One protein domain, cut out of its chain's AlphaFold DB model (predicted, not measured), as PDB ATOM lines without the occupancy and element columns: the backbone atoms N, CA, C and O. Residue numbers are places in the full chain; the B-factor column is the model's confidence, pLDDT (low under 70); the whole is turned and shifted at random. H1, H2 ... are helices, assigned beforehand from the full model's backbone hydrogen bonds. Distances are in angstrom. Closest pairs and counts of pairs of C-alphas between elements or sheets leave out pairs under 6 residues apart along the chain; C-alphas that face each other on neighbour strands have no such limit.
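What this domain is: This is residues 282 to 303, 310 to 374 and 480 to 513 of the 609 residues of the protein "Putative Indolepyruvate ferredoxin oxidoreductase,gamma subunit" of Candidatus Nitrosocaldus cavascurensis (UniProt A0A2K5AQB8). Six nearly aligned helices make a flat slab of two rows, H1, H3 and H5 in one and H2, H4 and H6 in the other. H2 to H6 form an up-and-down bundle, each running against the one before it, and H1 packs on its H2 side. The 121 printed residues hold six named helices, H1 to H6 in chain order, and no named strand: the class is all helix. The whole is compact, with a radius of gyration of the C-alphas of 14.4 A and spans of 45 by 44 by 16 A.

Where its parts are: Find C-alpha 480 at (-14.302, -56.970, 9.391); from there H5, the longest helix, runs 33.5 A to residue 502. H6 follows, residues 504 to 513, ending at C-alpha 513 (8.905, -55.497, 17.855). Look earlier for H3, residues 332 to 352, 30.2 A, and H4, residues 358 to 371, 18.3 A. H1, residues 282 to 300, 27.5 A, begins at (-13.680, -27.120, 18.842); H2 is residues 313 to 329, 24.4 A.

How they stand to each other: H5 and H6 form a hairpin, closest at C-alphas 500 and 507, 4.9 A. With residues 493 to 500 alone H5 touches H3, closest at C-alphas 345 and 497, 7.1 A. The hub H4 touches H2, the same way at 14 degrees, closest at C-alphas 322 and 368, 4.9 A. H4 also touches H6, closest at C-alphas 359 and 508, 5.2 A. H1 touches H2, closest at C-alphas 292 and 320, 6.4 A. Every O i to N i+4 pair is within hydrogen-bond range in H1, H2, H4, H5 and H6; in H3, 16 of 17.

The domain as a whole: C-alphas 303 and 480, the two farthest apart, are 45.5 A apart. Two cuts lack residues 304 to 309, a gap of 7.2 A between C-alphas 303 and 310, and 375 to 479, a gap of 13.7 A between C-alphas 374 and 480. The links printed whole, H2 to H3, H3 to H4 and H5 to H6, are tight. Confidence is under 70 at residues 300 to 303 and 369.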
ATOM      1  N   LYS A 282     -14.203 -27.819  17.658       85.38
ATOM      2  CA  LYS A 282     -13.680 -27.120  18.842       85.38
ATOM      3  C   LYS A 282     -13.905 -27.887  20.153       85.38
ATOM      4  O   LYS A 282     -12.982 -28.009  20.946       85.38
ATOM      5  N   ARG A 283     -15.097 -28.464  20.347       90.50
ATOM      6  CA  ARG A 283     -15.451 -29.206  21.574       90.50
ATOM      7  C   ARG A 283     -14.477 -30.352  21.871       90.50
ATOM      8  O   ARG A 283     -14.091 -30.539  23.021       90.50
ATOM      9  N   ASP A 284     -14.086 -31.106  20.846       87.50
ATOM     10  CA  ASP A 284     -13.161 -32.230  21.002       87.50
ATOM     11  C   ASP A 284     -11.717 -31.758  21.205       87.50
ATOM     12  O   ASP A 284     -10.988 -32.347  21.998       87.50
ATOM     13  N   ALA A 285     -11.315 -30.662  20.560       85.81
ATOM     14  CA  ALA A 285      -9.992 -30.071  20.753       85.81
ATOM     15  C   ALA A 285      -9.805 -29.529  22.181       85.81
ATOM     16  O   ALA A 285      -8.773 -29.767  22.809       85.81
ATOM     17  N   ASP A 286     -10.827 -28.869  22.727       89.75
ATOM     18  CA  ASP A 286     -10.799 -28.335  24.091       89.75
ATOM     19  C   ASP A 286     -10.814 -29.476  25.124       89.75
ATOM     20  O   ASP A 286     -10.044 -29.459  26.087       89.75
ATOM     21  N   ARG A 287     -11.605 -30.535  24.882       91.88
ATOM     22  CA  ARG A 287     -11.607 -31.752  25.714       91.88
ATOM     23  C   ARG A 287     -10.244 -32.455  25.723       91.88
ATOM     24  O   ARG A 287      -9.855 -32.993  26.757       91.88
ATOM     25  N   TYR A 288      -9.520 -32.455  24.603       92.38
ATOM     26  CA  TYR A 288      -8.153 -32.980  24.517       92.38
ATOM     27  C   TYR A 288      -7.190 -32.222  25.430       92.38
ATOM     28  O   TYR A 288      -6.515 -32.846  26.248       92.38
ATOM     29  N   VAL A 289      -7.167 -30.891  25.343       90.19
ATOM     30  CA  VAL A 289      -6.280 -30.067  26.177       90.19
ATOM     31  C   VAL A 289      -6.601 -30.248  27.660       90.19
ATOM     32  O   VAL A 289      -5.687 -30.430  28.464       90.19
ATOM     33  N   GLU A 290      -7.885 -30.267  28.017       90.88
ATOM     34  CA  GLU A 290      -8.335 -30.490  29.394       90.88
ATOM     35  C   GLU A 290      -7.874 -31.850  29.941       90.88
ATOM     36  O   GLU A 290      -7.391 -31.938  31.070       90.88
ATOM     37  N   LEU A 291      -7.959 -32.915  29.137       90.56
ATOM     38  CA  LEU A 291      -7.512 -34.249  29.539       90.56
ATOM     39  C   LEU A 291      -6.006 -34.288  29.838       90.56
ATOM     40  O   LEU A 291      -5.608 -34.827  30.870       90.56
ATOM     41  N   ILE A 292      -5.169 -33.713  28.969       90.56
ATOM     42  CA  ILE A 292      -3.709 -33.721  29.165       90.56
ATOM     43  C   ILE A 292      -3.301 -32.845  30.354       90.56
ATOM     44  O   ILE A 292      -2.427 -33.237  31.131       90.56
ATOM     45  N   LYS A 293      -3.968 -31.702  30.556       87.94
ATOM     46  CA  LYS A 293      -3.751 -30.853  31.735       87.94
ATOM     47  C   LYS A 293      -4.084 -31.587  33.031       87.94
ATOM     48  O   LYS A 293      -3.289 -31.542  33.962       87.94
ATOM     49  N   ARG A 294      -5.200 -32.325  33.078       86.81
ATOM     50  CA  ARG A 294      -5.556 -33.167  34.235       86.81
ATOM     51  C   ARG A 294      -4.545 -34.276  34.486       86.81
ATOM     52  O   ARG A 294      -4.197 -34.516  35.636       86.81
ATOM     53  N   LEU A 295      -4.070 -34.941  33.432       84.38
ATOM     54  CA  LEU A 295      -3.039 -35.976  33.554       84.38
ATOM     55  C   LEU A 295      -1.733 -35.408  34.117       84.38
ATOM     56  O   LEU A 295      -1.137 -36.030  34.987       84.38
ATOM     57  N   SER A 296      -1.339 -34.211  33.678       83.31
ATOM     58  CA  SER A 296      -0.134 -33.530  34.171       83.31
ATOM     59  C   SER A 296      -0.307 -33.056  35.624       83.31
ATOM     60  O   SER A 296       0.559 -33.282  36.459       83.31
ATOM     61  N   ALA A 297      -1.462 -32.476  35.970       79.38
ATOM     62  CA  ALA A 297      -1.750 -31.998  37.326       79.38
ATOM     63  C   ALA A 297      -1.868 -33.136  38.357       79.38
ATOM     64  O   ALA A 297      -1.355 -33.027  39.468       79.38
ATOM     65  N   ASN A 298      -2.511 -34.249  37.988       75.44
ATOM     66  CA  ASN A 298      -2.611 -35.429  38.852       75.44
ATOM     67  C   ASN A 298      -1.257 -36.111  39.081       75.44
ATOM     68  O   ASN A 298      -1.106 -36.830  40.065       75.44
ATOM     69  N   ASN A 299      -0.297 -35.910  38.177       71.25
ATOM     70  CA  ASN A 299       1.059 -36.405  38.351       71.25
ATOM     71  C   ASN A 299       1.808 -35.583  39.411       71.25
ATOM     72  O   ASN A 299       2.312 -36.159  40.367       71.25
ATOM     73  N   ASN A 300       1.748 -34.251  39.310       63.16
ATOM     74  CA  ASN A 300       2.434 -33.323  40.221       63.16
ATOM     75  C   ASN A 300       1.866 -33.340  41.656       63.16
ATOM     76  O   ASN A 300       2.572 -33.071  42.621       63.16
ATOM     77  N   ASN A 301       0.581 -33.668  41.838       57.78
ATOM     78  CA  ASN A 301      -0.036 -33.728  43.172       57.78
ATOM     79  C   ASN A 301       0.367 -34.972  43.996       57.78
ATOM     80  O   ASN A 301       0.147 -34.990  45.206       57.78
ATOM     81  N   ASN A 302       0.950 -36.005  43.374       53.38
ATOM     82  CA  ASN A 302       1.444 -37.200  44.077       53.38
ATOM     83  C   ASN A 302       2.891 -37.045  44.601       53.38
ATOM     84  O   ASN A 302       3.374 -37.934  45.301       53.38
ATOM     85  N   ASP A 303       3.556 -35.915  44.326       48.41
ATOM     86  CA  ASP A 303       4.963 -35.645  44.676       48.41
ATOM     87  C   ASP A 303       5.227 -35.470  46.184       48.41
ATOM     88  O   ASP A 303       6.373 -35.388  46.615       48.41
ATOM     89  N   SER A 310       6.100 -41.453  40.174       70.44
ATOM     90  CA  SER A 310       5.579 -40.412  39.282       70.44
ATOM     91  C   SER A 310       5.811 -40.783  37.811       70.44
ATOM     92  O   SER A 310       6.798 -41.419  37.445       70.44
ATOM     93  N   ILE A 311       4.844 -40.461  36.951       80.25
ATOM     94  CA  ILE A 311       4.927 -40.741  35.514       80.25
ATOM     95  C   ILE A 311       5.924 -39.747  34.898       80.25
ATOM     96  O   ILE A 311       5.726 -38.546  35.055       80.25
ATOM     97  N   PRO A 312       6.948 -40.184  34.147       82.88
ATOM     98  CA  PRO A 312       7.886 -39.256  33.528       82.88
ATOM     99  C   PRO A 312       7.198 -38.333  32.518       82.88
ATOM    100  O   PRO A 312       6.383 -38.787  31.706       82.88
ATOM    101  N   ASP A 313       7.603 -37.063  32.470       82.25
ATOM    102  CA  ASP A 313       7.092 -36.085  31.497       82.25
ATOM    103  C   ASP A 313       7.224 -36.568  30.048       82.25
ATOM    104  O   ASP A 313       6.362 -36.314  29.204       82.25
ATOM    105  N   THR A 314       8.280 -37.329  29.754       82.69
ATOM    106  CA  THR A 314       8.496 -37.941  28.438       82.69
ATOM    107  C   THR A 314       7.365 -38.897  28.050       82.69
ATOM    108  O   THR A 314       6.924 -38.889  26.900       82.69
ATOM    109  N   LEU A 315       6.838 -39.676  28.998       86.12
ATOM    110  CA  LEU A 315       5.705 -40.571  28.777       86.12
ATOM    111  C   LEU A 315       4.400 -39.780  28.606       86.12
ATOM    112  O   LEU A 315       3.608 -40.106  27.721       86.12
ATOM    113  N   ILE A 316       4.202 -38.697  29.363       88.25
ATOM    114  CA  ILE A 316       3.038 -37.810  29.195       88.25
ATOM    115  C   ILE A 316       3.034 -37.185  27.793       88.25
ATOM    116  O   ILE A 316       1.993 -37.188  27.134       88.25
ATOM    117  N   LYS A 317       4.188 -36.726  27.287       86.38
ATOM    118  CA  LYS A 317       4.323 -36.193  25.918       86.38
ATOM    119  C   LYS A 317       3.949 -37.240  24.859       86.38
ATOM    120  O   LYS A 317       3.193 -36.935  23.935       86.38
ATOM    121  N   ILE A 318       4.415 -38.485  25.012       84.50
ATOM    122  CA  ILE A 318       4.076 -39.602  24.106       84.50
ATOM    123  C   ILE A 318       2.570 -39.893  24.140       84.50
ATOM    124  O   ILE A 318       1.939 -40.042  23.092       84.50
ATOM    125  N   ILE A 319       1.971 -39.937  25.332       89.88
ATOM    126  CA  ILE A 319       0.531 -40.151  25.511       89.88
ATOM    127  C   ILE A 319      -0.271 -39.014  24.874       89.88
ATOM    128  O   ILE A 319      -1.244 -39.282  24.167       89.88
ATOM    129  N   ALA A 320       0.150 -37.763  25.067       87.62
ATOM    130  CA  ALA A 320      -0.495 -36.592  24.489       87.62
ATOM    131  C   ALA A 320      -0.482 -36.626  22.957       87.62
ATOM    132  O   ALA A 320      -1.508 -36.333  22.335       87.62
ATOM    133  N   GLU A 321       0.634 -37.023  22.344       85.38
ATOM    134  CA  GLU A 321       0.710 -37.211  20.895       85.38
ATOM    135  C   GLU A 321      -0.179 -38.371  20.430       85.38
ATOM    136  O   GLU A 321      -0.952 -38.214  19.483       85.38
ATOM    137  N   GLY A 322      -0.140 -39.508  21.130       85.00
ATOM    138  CA  GLY A 322      -0.952 -40.680  20.807       85.00
ATOM    139  C   GLY A 322      -2.456 -40.387  20.819       85.00
ATOM    140  O   GLY A 322      -3.155 -40.704  19.857       85.00
ATOM    141  N   ILE A 323      -2.959 -39.710  21.857       89.50
ATOM    142  CA  ILE A 323      -4.375 -39.318  21.946       89.50
ATOM    143  C   ILE A 323      -4.752 -38.386  20.795       89.50
ATOM    144  O   ILE A 323      -5.766 -38.621  20.138       89.50
ATOM    145  N   GLY A 324      -3.944 -37.355  20.524       83.44
ATOM    146  CA  GLY A 324      -4.218 -36.402  19.446       83.44
ATOM    147  C   GLY A 324      -4.371 -37.097  18.090       83.44
ATOM    148  O   GLY A 324      -5.326 -36.834  17.357       83.44
ATOM    149  N   GLN A 325      -3.486 -38.053  17.791       83.19
ATOM    150  CA  GLN A 325      -3.549 -38.848  16.563       83.19
ATOM    151  C   GLN A 325      -4.793 -39.744  16.489       83.19
ATOM    152  O   GLN A 325      -5.431 -39.822  15.439       83.19
ATOM    153  N   LEU A 326      -5.154 -40.418  17.583       86.38
ATOM    154  CA  LEU A 326      -6.274 -41.365  17.597       86.38
ATOM    155  C   LEU A 326      -7.642 -40.667  17.585       86.38
ATOM    156  O   LEU A 326      -8.574 -41.172  16.954       86.38
ATOM    157  N   VAL A 327      -7.761 -39.497  18.225       87.62
ATOM    158  CA  VAL A 327      -8.974 -38.665  18.165       87.62
ATOM    159  C   VAL A 327      -9.194 -38.131  16.750       87.62
ATOM    160  O   VAL A 327     -10.321 -38.165  16.250       87.62
ATOM    161  N   GLU A 328      -8.133 -37.680  16.075       82.25
ATOM    162  CA  GLU A 328      -8.216 -37.278  14.667       82.25
ATOM    163  C   GLU A 328      -8.680 -38.449  13.787       82.25
ATOM    164  O   GLU A 328      -9.593 -38.287  12.972       82.25
ATOM    165  N   PHE A 329      -8.074 -39.623  13.985       78.62
ATOM    166  CA  PHE A 329      -8.308 -40.819  13.181       78.62
ATOM    167  C   PHE A 329      -9.726 -41.386  13.362       78.62
ATOM    168  O   PHE A 329     -10.551 -41.286  12.457       78.62
ATOM    169  N   GLU A 330     -10.051 -41.916  14.541       79.06
ATOM    170  CA  GLU A 330     -11.317 -42.622  14.809       79.06
ATOM    171  C   GLU A 330     -12.227 -41.858  15.781       79.06
ATOM    172  O   GLU A 330     -13.451 -41.840  15.617       79.06
ATOM    173  N   GLY A 331     -11.639 -41.117  16.721       86.56
ATOM    174  CA  GLY A 331     -12.355 -40.331  17.725       86.56
ATOM    175  C   GLY A 331     -12.112 -40.828  19.149       86.56
ATOM    176  O   GLY A 331     -11.274 -41.693  19.405       86.56
ATOM    177  N   TRP A 332     -12.876 -40.276  20.093       88.00
ATOM    178  CA  TRP A 332     -12.670 -40.486  21.530       88.00
ATOM    179  C   TRP A 332     -12.735 -41.938  21.990       88.00
ATOM    180  O   TRP A 332     -11.916 -42.333  22.805       88.00
ATOM    181  N   HIS A 333     -13.628 -42.759  21.431       88.44
ATOM    182  CA  HIS A 333     -13.712 -44.177  21.804       88.44
ATOM    183  C   HIS A 333     -12.370 -44.910  21.637       88.44
ATOM    184  O   HIS A 333     -11.997 -45.753  22.454       88.44
ATOM    185  N   HIS A 334     -11.637 -44.568  20.576       87.94
ATOM    186  CA  HIS A 334     -10.359 -45.188  20.258       87.94
ATOM    187  C   HIS A 334      -9.241 -44.680  21.168       87.94
ATOM    188  O   HIS A 334      -8.439 -45.467  21.665       87.94
ATOM    189  N   ALA A 335      -9.248 -43.378  21.465       91.06
ATOM    190  CA  ALA A 335      -8.349 -42.775  22.445       91.06
ATOM    191  C   ALA A 335      -8.589 -43.302  23.874       91.06
ATOM    192  O   ALA A 335      -7.631 -43.576  24.592       91.06
ATOM    193  N   ASP A 336      -9.846 -43.523  24.270       91.94
ATOM    194  CA  ASP A 336     -10.211 -44.091  25.572       91.94
ATOM    195  C   ASP A 336      -9.738 -45.549  25.693       91.94
ATOM    196  O   ASP A 336      -9.272 -45.989  26.746       91.94
ATOM    197  N   ARG A 337      -9.832 -46.328  24.606       92.88
ATOM    198  CA  ARG A 337      -9.274 -47.688  24.541       92.88
ATOM    199  C   ARG A 337      -7.752 -47.661  24.676       92.88
ATOM    200  O   ARG A 337      -7.233 -48.366  25.534       92.88
ATOM    201  N   TYR A 338      -7.072 -46.819  23.902       94.19
ATOM    202  CA  TYR A 338      -5.628 -46.608  24.006       94.19
ATOM    203  C   TYR A 338      -5.206 -46.267  25.438       94.19
ATOM    204  O   TYR A 338      -4.336 -46.930  25.999       94.19
ATOM    205  N   MET A 339      -5.882 -45.304  26.068       93.19
ATOM    206  CA  MET A 339      -5.583 -44.887  27.436       93.19
ATOM    207  C   MET A 339      -5.741 -46.041  28.430       93.19
ATOM    208  O   MET A 339      -4.847 -46.276  29.236       93.19
ATOM    209  N   ARG A 340      -6.833 -46.815  28.354       93.81
ATOM    210  CA  ARG A 340      -7.032 -47.992  29.222       93.81
ATOM    211  C   ARG A 340      -5.911 -49.020  29.079       93.81
ATOM    212  O   ARG A 340      -5.498 -49.618  30.067       93.81
ATOM    213  N   MET A 341      -5.431 -49.228  27.858       94.44
ATOM    214  CA  MET A 341      -4.369 -50.187  27.570       94.44
ATOM    215  C   MET A 341      -3.012 -49.699  28.083       94.44
ATOM    216  O   MET A 341      -2.318 -50.454  28.759       94.44
ATOM    217  N   VAL A 342      -2.674 -48.428  27.847       93.44
ATOM    218  CA  VAL A 342      -1.437 -47.811  28.350       93.44
ATOM    219  C   VAL A 342      -1.419 -47.760  29.875       93.44
ATOM    220  O   VAL A 342      -0.426 -48.155  30.473       93.44
ATOM    221  N   LEU A 343      -2.521 -47.366  30.521       91.50
ATOM    222  CA  LEU A 343      -2.624 -47.352  31.986       91.50
ATOM    223  C   LEU A 343      -2.396 -48.737  32.601       91.50
ATOM    224  O   LEU A 343      -1.779 -48.847  33.657       91.50
ATOM    225  N   ALA A 344      -2.856 -49.799  31.935       91.69
ATOM    226  CA  ALA A 344      -2.620 -51.154  32.411       91.69
ATOM    227  C   ALA A 344      -1.131 -51.542  32.373       91.69
ATOM    228  O   ALA A 344      -0.687 -52.263  33.257       91.69
ATOM    229  N   ILE A 345      -0.370 -51.065  31.382       92.50
ATOM    230  CA  ILE A 345       1.082 -51.286  31.311       92.50
ATOM    231  C   ILE A 345       1.826 -50.393  32.309       92.50
ATOM    232  O   ILE A 345       2.721 -50.886  32.983       92.50
ATOM    233  N   ILE A 346       1.399 -49.138  32.492       90.75
ATOM    234  CA  ILE A 346       1.960 -48.219  33.499       90.75
ATOM    235  C   ILE A 346       1.904 -48.828  34.901       90.75
ATOM    236  O   ILE A 346       2.855 -48.693  35.664       90.75
ATOM    237  N   ASN A 347       0.811 -49.509  35.252       89.44
ATOM    238  CA  ASN A 347       0.706 -50.168  36.554       89.44
ATOM    239  C   ASN A 347       1.708 -51.323  36.709       89.44
ATOM    240  O   ASN A 347       2.308 -51.449  37.768       89.44
ATOM    241  N   ILE A 348       1.948 -52.104  35.653       88.38
ATOM    242  CA  ILE A 348       2.962 -53.171  35.670       88.38
ATOM    243  C   ILE A 348       4.370 -52.573  35.787       88.38
ATOM    244  O   ILE A 348       5.194 -53.064  36.553       88.38
ATOM    245  N   ASP A 349       4.634 -51.480  35.071       88.75
ATOM    246  CA  ASP A 349       5.907 -50.755  35.112       88.75
ATOM    247  C   ASP A 349       6.195 -50.173  36.505       88.75
ATOM    248  O   ASP A 349       7.331 -50.187  36.960       88.75
ATOM    249  N   ARG A 350       5.162 -49.722  37.228       85.75
ATOM    250  CA  ARG A 350       5.292 -49.260  38.623       85.75
ATOM    251  C   ARG A 350       5.659 -50.370  39.600       85.75
ATOM    252  O   ARG A 350       6.256 -50.088  40.633       85.75
ATOM    253  N   GLU A 351       5.222 -51.593  39.328       83.75
ATOM    254  CA  GLU A 351       5.447 -52.737  40.214       83.75
ATOM    255  C   GLU A 351       6.779 -53.436  39.929       83.75
ATOM    256  O   GLU A 351       7.386 -53.978  40.850       83.75
ATOM    257  N   ARG A 352       7.217 -53.448  38.665       80.75
ATOM    258  CA  ARG A 352       8.329 -54.291  38.193       80.75
ATOM    259  C   ARG A 352       9.413 -53.561  37.403       80.75
ATOM    260  O   ARG A 352      10.439 -54.169  37.109       80.75
ATOM    261  N   GLY A 353       9.171 -52.319  37.003       75.12
ATOM    262  CA  GLY A 353      10.122 -51.521  36.242       75.12
ATOM    263  C   GLY A 353      11.225 -50.930  37.117       75.12
ATOM    264  O   GLY A 353      11.177 -50.952  38.343       75.12
ATOM    265  N   ASP A 354      12.213 -50.346  36.455       74.31
ATOM    266  CA  ASP A 354      13.371 -49.661  37.044       74.31
ATOM    267  C   ASP A 354      13.096 -48.176  37.374       74.31
ATOM    268  O   ASP A 354      14.025 -47.389  37.541       74.31
ATOM    269  N   GLY A 355      11.823 -47.764  37.397       72.56
ATOM    270  CA  GLY A 355      11.409 -46.366  37.558       72.56
ATOM    271  C   GLY A 355      11.534 -45.505  36.291       72.56
ATOM    272  O   GLY A 355      11.042 -44.379  36.268       72.56
ATOM    273  N   THR A 356      12.111 -46.014  35.192       78.06
ATOM    274  CA  THR A 356      12.256 -45.254  33.929       78.06
ATOM    275  C   THR A 356      11.029 -45.328  33.015       78.06
ATOM    276  O   THR A 356      10.939 -44.613  32.009       78.06
ATOM    277  N   PHE A 357      10.078 -46.202  33.351       85.31
ATOM    278  CA  PHE A 357       8.884 -46.502  32.565       85.31
ATOM    279  C   PHE A 357       9.180 -46.913  31.110       85.31
ATOM    280  O   PHE A 357       8.449 -46.556  30.174       85.31
ATOM    281  N   ARG A 358      10.296 -47.621  30.880       86.75
ATOM    282  CA  ARG A 358      10.762 -48.001  29.537       86.75
ATOM    283  C   ARG A 358       9.709 -48.800  28.774       86.75
ATOM    284  O   ARG A 358       9.418 -48.458  27.625       86.75
ATOM    285  N   LEU A 359       9.100 -49.801  29.410       88.62
ATOM    286  CA  LEU A 359       8.048 -50.615  28.802       88.62
ATOM    287  C   LEU A 359       6.843 -49.759  28.397       88.62
ATOM    288  O   LEU A 359       6.381 -49.843  27.259       88.62
ATOM    289  N   SER A 360       6.369 -48.887  29.291       90.38
ATOM    290  CA  SER A 360       5.227 -48.004  29.029       90.38
ATOM    291  C   SER A 360       5.499 -47.016  27.899       90.38
ATOM    292  O   SER A 360       4.621 -46.787  27.068       90.38
ATOM    293  N   ARG A 361       6.713 -46.455  27.823       87.00
ATOM    294  CA  ARG A 361       7.131 -45.537  26.749       87.00
ATOM    295  C   ARG A 361       7.126 -46.219  25.387       87.00
ATOM    296  O   ARG A 361       6.512 -45.698  24.453       87.00
ATOM    297  N   ILE A 362       7.772 -47.383  25.287       84.50
ATOM    298  CA  ILE A 362       7.823 -48.189  24.060       84.50
ATOM    299  C   ILE A 362       6.393 -48.571  23.656       84.50
ATOM    300  O   ILE A 362       5.937 -48.245  22.557       84.50
ATOM    301  N   TYR A 363       5.641 -49.173  24.577       91.19
ATOM    302  CA  TYR A 363       4.286 -49.648  24.322       91.19
ATOM    303  C   TYR A 363       3.337 -48.524  23.880       91.19
ATOM    304  O   TYR A 363       2.689 -48.651  22.841       91.19
ATOM    305  N   ALA A 364       3.283 -47.401  24.605       86.94
ATOM    306  CA  ALA A 364       2.428 -46.259  24.272       86.94
ATOM    307  C   ALA A 364       2.746 -45.693  22.877       86.94
ATOM    308  O   ALA A 364       1.844 -45.464  22.065       86.94
ATOM    309  N   MET A 365       4.037 -45.547  22.564       82.75
ATOM    310  CA  MET A 365       4.500 -45.052  21.270       82.75
ATOM    311  C   MET A 365       4.081 -45.971  20.111       82.75
ATOM    312  O   MET A 365       3.581 -45.492  19.087       82.75
ATOM    313  N   HIS A 366       4.280 -47.288  20.230       82.75
ATOM    314  CA  HIS A 366       3.925 -48.221  19.156       82.75
ATOM    315  C   HIS A 366       2.416 -48.455  19.050       82.75
ATOM    316  O   HIS A 366       1.895 -48.540  17.933       82.75
ATOM    317  N   LEU A 367       1.702 -48.497  20.176       87.12
ATOM    318  CA  LEU A 367       0.268 -48.751  20.198       87.12
ATOM    319  C   LEU A 367      -0.503 -47.672  19.426       87.12
ATOM    320  O   LEU A 367      -1.237 -48.007  18.497       87.12
ATOM    321  N   ALA A 368      -0.300 -46.388  19.744       79.62
ATOM    322  CA  ALA A 368      -0.994 -45.301  19.047       79.62
ATOM    323  C   ALA A 368      -0.479 -45.091  17.618       79.62
ATOM    324  O   ALA A 368      -1.272 -44.951  16.687       79.62
ATOM    325  N   GLY A 369       0.845 -45.071  17.436       68.62
ATOM    326  CA  GLY A 369       1.453 -44.683  16.164       68.62
ATOM    327  C   GLY A 369       1.404 -45.755  15.074       68.62
ATOM    328  O   GLY A 369       1.556 -45.414  13.903       68.62
ATOM    329  N   ARG A 370       1.246 -47.040  15.432       73.38
ATOM    330  CA  ARG A 370       1.431 -48.161  14.487       73.38
ATOM    331  C   ARG A 370       0.336 -49.219  14.538       73.38
ATOM    332  O   ARG A 370      -0.048 -49.741  13.495       73.38
ATOM    333  N   LEU A 371      -0.143 -49.572  15.729       80.56
ATOM    334  CA  LEU A 371      -1.078 -50.690  15.875       80.56
ATOM    335  C   LEU A 371      -2.538 -50.242  15.781       80.56
ATOM    336  O   LEU A 371      -3.316 -50.828  15.037       80.56
ATOM    337  N   MET A 372      -2.902 -49.176  16.494       84.06
ATOM    338  CA  MET A 372      -4.271 -48.652  16.529       84.06
ATOM    339  C   MET A 372      -4.574 -47.670  15.392       84.06
ATOM    340  O   MET A 372      -5.738 -47.349  15.161       84.06
ATOM    341  N   ARG A 373      -3.558 -47.203  14.666       76.62
ATOM    342  CA  ARG A 373      -3.718 -46.330  13.504       76.62
ATOM    343  C   ARG A 373      -3.236 -47.058  12.257       76.62
ATOM    344  O   ARG A 373      -2.036 -47.168  12.026       76.62
ATOM    345  N   TRP A 374      -4.176 -47.528  11.446       71.81
ATOM    346  CA  TRP A 374      -3.894 -48.138  10.149       71.81
ATOM    347  C   TRP A 374      -4.585 -47.359   9.036       71.81
ATOM    348  O   TRP A 374      -5.670 -46.804   9.202       71.81
ATOM    349  N   VAL A 480     -15.040 -55.723   9.128       85.00
ATOM    350  CA  VAL A 480     -14.302 -56.970   9.391       85.00
ATOM    351  C   VAL A 480     -12.843 -56.659   9.711       85.00
ATOM    352  O   VAL A 480     -12.297 -57.198  10.673       85.00
ATOM    353  N   ARG A 481     -12.233 -55.739   8.956       83.94
ATOM    354  CA  ARG A 481     -10.837 -55.353   9.154       83.94
ATOM    355  C   ARG A 481     -10.609 -54.719  10.518       83.94
ATOM    356  O   ARG A 481      -9.712 -55.158  11.219       83.94
ATOM    357  N   TYR A 482     -11.441 -53.762  10.931       86.31
ATOM    358  CA  TYR A 482     -11.315 -53.146  12.257       86.31
ATOM    359  C   TYR A 482     -11.352 -54.190  13.378       86.31
ATOM    360  O   TYR A 482     -10.547 -54.129  14.300       86.31
ATOM    361  N   ASN A 483     -12.245 -55.180  13.281       87.94
ATOM    362  CA  ASN A 483     -12.304 -56.252  14.274       87.94
ATOM    363  C   ASN A 483     -11.025 -57.099  14.285       87.94
ATOM    364  O   ASN A 483     -10.479 -57.308  15.359       87.94
ATOM    365  N   LYS A 484     -10.512 -57.512  13.117       86.00
ATOM    366  CA  LYS A 484      -9.242 -58.259  13.023       86.00
ATOM    367  C   LYS A 484      -8.063 -57.473  13.613       86.00
ATOM    368  O   LYS A 484      -7.258 -58.024  14.354       86.00
ATOM    369  N   GLU A 485      -7.976 -56.175  13.319       87.06
ATOM    370  CA  GLU A 485      -6.918 -55.300  13.845       87.06
ATOM    371  C   GLU A 485      -7.024 -55.140  15.370       87.06
ATOM    372  O   GLU A 485      -6.015 -55.168  16.071       87.06
ATOM    373  N   MET A 486      -8.240 -55.014  15.910       89.44
ATOM    374  CA  MET A 486      -8.450 -54.929  17.359       89.44
ATOM    375  C   MET A 486      -8.207 -56.257  18.076       89.44
ATOM    376  O   MET A 486      -7.610 -56.241  19.148       89.44
ATOM    377  N   GLU A 487      -8.592 -57.389  17.485       90.44
ATOM    378  CA  GLU A 487      -8.266 -58.726  17.996       90.44
ATOM    379  C   GLU A 487      -6.741 -58.905  18.098       90.44
ATOM    380  O   GLU A 487      -6.235 -59.356  19.129       90.44
ATOM    381  N   PHE A 488      -5.994 -58.452  17.084       90.38
ATOM    382  CA  PHE A 488      -4.532 -58.440  17.120       90.38
ATOM    383  C   PHE A 488      -3.972 -57.520  18.214       90.38
ATOM    384  O   PHE A 488      -3.106 -57.929  18.984       90.38
ATOM    385  N   VAL A 489      -4.473 -56.286  18.326       91.62
ATOM    386  CA  VAL A 489      -4.047 -55.319  19.355       91.62
ATOM    387  C   VAL A 489      -4.284 -55.856  20.773       91.62
ATOM    388  O   VAL A 489      -3.440 -55.687  21.658       91.62
ATOM    389  N   GLU A 490      -5.415 -56.521  20.999       92.75
ATOM    390  CA  GLU A 490      -5.740 -57.164  22.273       92.75
ATOM    391  C   GLU A 490      -4.820 -58.358  22.555       92.75
ATOM    392  O   GLU A 490      -4.312 -58.475  23.672       92.75
ATOM    393  N   HIS A 491      -4.548 -59.199  21.552       92.44
ATOM    394  CA  HIS A 491      -3.589 -60.299  21.664       92.44
ATOM    395  C   HIS A 491      -2.174 -59.792  21.982       92.44
ATOM    396  O   HIS A 491      -1.594 -60.210  22.982       92.44
ATOM    397  N   PHE A 492      -1.665 -58.825  21.217       92.75
ATOM    398  CA  PHE A 492      -0.366 -58.188  21.437       92.75
ATOM    399  C   PHE A 492      -0.230 -57.651  22.867       92.75
ATOM    400  O   PHE A 492       0.771 -57.862  23.543       92.75
ATOM    401  N   THR A 493      -1.274 -56.990  23.361       94.06
ATOM    402  CA  THR A 493      -1.284 -56.427  24.716       94.06
ATOM    403  C   THR A 493      -1.261 -57.499  25.789       94.06
ATOM    404  O   THR A 493      -0.597 -57.322  26.804       94.06
ATOM    405  N   ARG A 494      -1.985 -58.602  25.578       94.00
ATOM    406  CA  ARG A 494      -1.964 -59.748  26.487       94.00
ATOM    407  C   ARG A 494      -0.561 -60.345  26.563       94.00
ATOM    408  O   ARG A 494      -0.024 -60.439  27.653       94.00
ATOM    409  N   VAL A 495       0.063 -60.597  25.412       92.50
ATOM    410  CA  VAL A 495       1.437 -61.112  25.327       92.50
ATOM    411  C   VAL A 495       2.419 -60.216  26.081       92.50
ATOM    412  O   VAL A 495       3.186 -60.705  26.899       92.50
ATOM    413  N   VAL A 496       2.382 -58.897  25.860       93.94
ATOM    414  CA  VAL A 496       3.287 -57.965  26.558       93.94
ATOM    415  C   VAL A 496       3.070 -57.998  28.075       93.94
ATOM    416  O   VAL A 496       4.044 -57.970  28.822       93.94
ATOM    417  N   LYS A 497       1.817 -58.085  28.542       93.56
ATOM    418  CA  LYS A 497       1.506 -58.197  29.976       93.56
ATOM    419  C   LYS A 497       2.019 -59.499  30.574       93.56
ATOM    420  O   LYS A 497       2.661 -59.461  31.618       93.56
ATOM    421  N   ASP A 498       1.744 -60.619  29.916       91.25
ATOM    422  CA  ASP A 498       2.124 -61.945  30.395       91.25
ATOM    423  C   ASP A 498       3.652 -62.065  30.465       91.25
ATOM    424  O   ASP A 498       4.196 -62.497  31.477       91.25
ATOM    425  N   LEU A 499       4.361 -61.570  29.445       90.44
ATOM    426  CA  LEU A 499       5.822 -61.542  29.445       90.44
ATOM    427  C   LEU A 499       6.387 -60.592  30.497       90.44
ATOM    428  O   LEU A 499       7.378 -60.940  31.123       90.44
ATOM    429  N   ALA A 500       5.752 -59.449  30.764       90.25
ATOM    430  CA  ALA A 500       6.205 -58.543  31.822       90.25
ATOM    431  C   ALA A 500       6.078 -59.169  33.224       90.25
ATOM    432  O   ALA A 500       6.805 -58.785  34.142       90.25
ATOM    433  N   MET A 501       5.186 -60.154  33.388       88.12
ATOM    434  CA  MET A 501       5.080 -60.952  34.612       88.12
ATOM    435  C   MET A 501       6.162 -62.038  34.728       88.12
ATOM    436  O   MET A 501       6.401 -62.519  35.837       88.12
ATOM    437  N   ILE A 502       6.826 -62.394  33.628       86.75
ATOM    438  CA  ILE A 502       7.916 -63.381  33.583       86.75
ATOM    439  C   ILE A 502       9.276 -62.669  33.623       86.75
ATOM    440  O   ILE A 502      10.041 -62.856  34.564       86.75
ATOM    441  N   ASP A 503       9.556 -61.811  32.639       87.38
ATOM    442  CA  ASP A 503      10.802 -61.052  32.490       87.38
ATOM    443  C   ASP A 503      10.516 -59.681  31.850       87.38
ATOM    444  O   ASP A 503       9.995 -59.565  30.734       87.38
ATOM    445  N   TYR A 504      10.869 -58.614  32.571       87.50
ATOM    446  CA  TYR A 504      10.623 -57.233  32.147       87.50
ATOM    447  C   TYR A 504      11.350 -56.863  30.842       87.50
ATOM    448  O   TYR A 504      10.794 -56.169  29.985       87.50
ATOM    449  N   GLU A 505      12.585 -57.336  30.656       85.56
ATOM    450  CA  GLU A 505      13.386 -57.029  29.469       85.56
ATOM    451  C   GLU A 505      12.822 -57.745  28.236       85.56
ATOM    452  O   GLU A 505      12.744 -57.160  27.155       85.56
ATOM    453  N   LEU A 506      12.353 -58.984  28.403       86.69
ATOM    454  CA  LEU A 506      11.673 -59.740  27.357       86.69
ATOM    455  C   LEU A 506      10.392 -59.029  26.898       86.69
ATOM    456  O   LEU A 506      10.154 -58.898  25.695       86.69
ATOM    457  N   ALA A 507       9.609 -58.497  27.840       89.62
ATOM    458  CA  ALA A 507       8.436 -57.687  27.525       89.62
ATOM    459  C   ALA A 507       8.801 -56.416  26.746       89.62
ATOM    460  O   ALA A 507       8.126 -56.085  25.770       89.62
ATOM    461  N   CYS A 508       9.889 -55.733  27.121       88.12
ATOM    462  CA  CYS A 508      10.387 -54.565  26.391       88.12
ATOM    463  C   CYS A 508      10.785 -54.917  24.952       88.12
ATOM    464  O   CYS A 508      10.430 -54.190  24.026       88.12
ATOM    465  N   MET A 509      11.480 -56.039  24.751       84.38
ATOM    466  CA  MET A 509      11.894 -56.498  23.422       84.38
ATOM    467  C   MET A 509      10.698 -56.840  22.523       84.38
ATOM    468  O   MET A 509      10.658 -56.436  21.361       84.38
ATOM    469  N   VAL A 510       9.697 -57.545  23.058       88.88
ATOM    470  CA  VAL A 510       8.475 -57.880  22.308       88.88
ATOM    471  C   VAL A 510       7.628 -56.635  22.039       88.88
ATOM    472  O   VAL A 510       7.084 -56.490  20.942       88.88
ATOM    473  N   ALA A 511       7.553 -55.700  22.989       87.94
ATOM    474  CA  ALA A 511       6.868 -54.428  22.789       87.94
ATOM    475  C   ALA A 511       7.524 -53.592  21.672       87.94
ATOM    476  O   ALA A 511       6.818 -53.016  20.841       87.94
ATOM    477  N   ASP A 512       8.859 -53.572  21.613       82.88
ATOM    478  CA  ASP A 512       9.629 -52.865  20.584       82.88
ATOM    479  C   ASP A 512       9.453 -53.499  19.194       82.88
ATOM    480  O   ASP A 512       9.416 -52.796  18.180       82.88
ATOM    481  N   TYR A 513       9.203 -54.816  19.120       82.69
ATOM    482  CA  TYR A 513       8.905 -55.497  17.855       82.69
ATOM    483  C   TYR A 513       7.679 -54.925  17.131       82.69
ATOM    484  O   TYR A 513       7.592 -55.015  15.907       82.69
TER     485      TYR A 513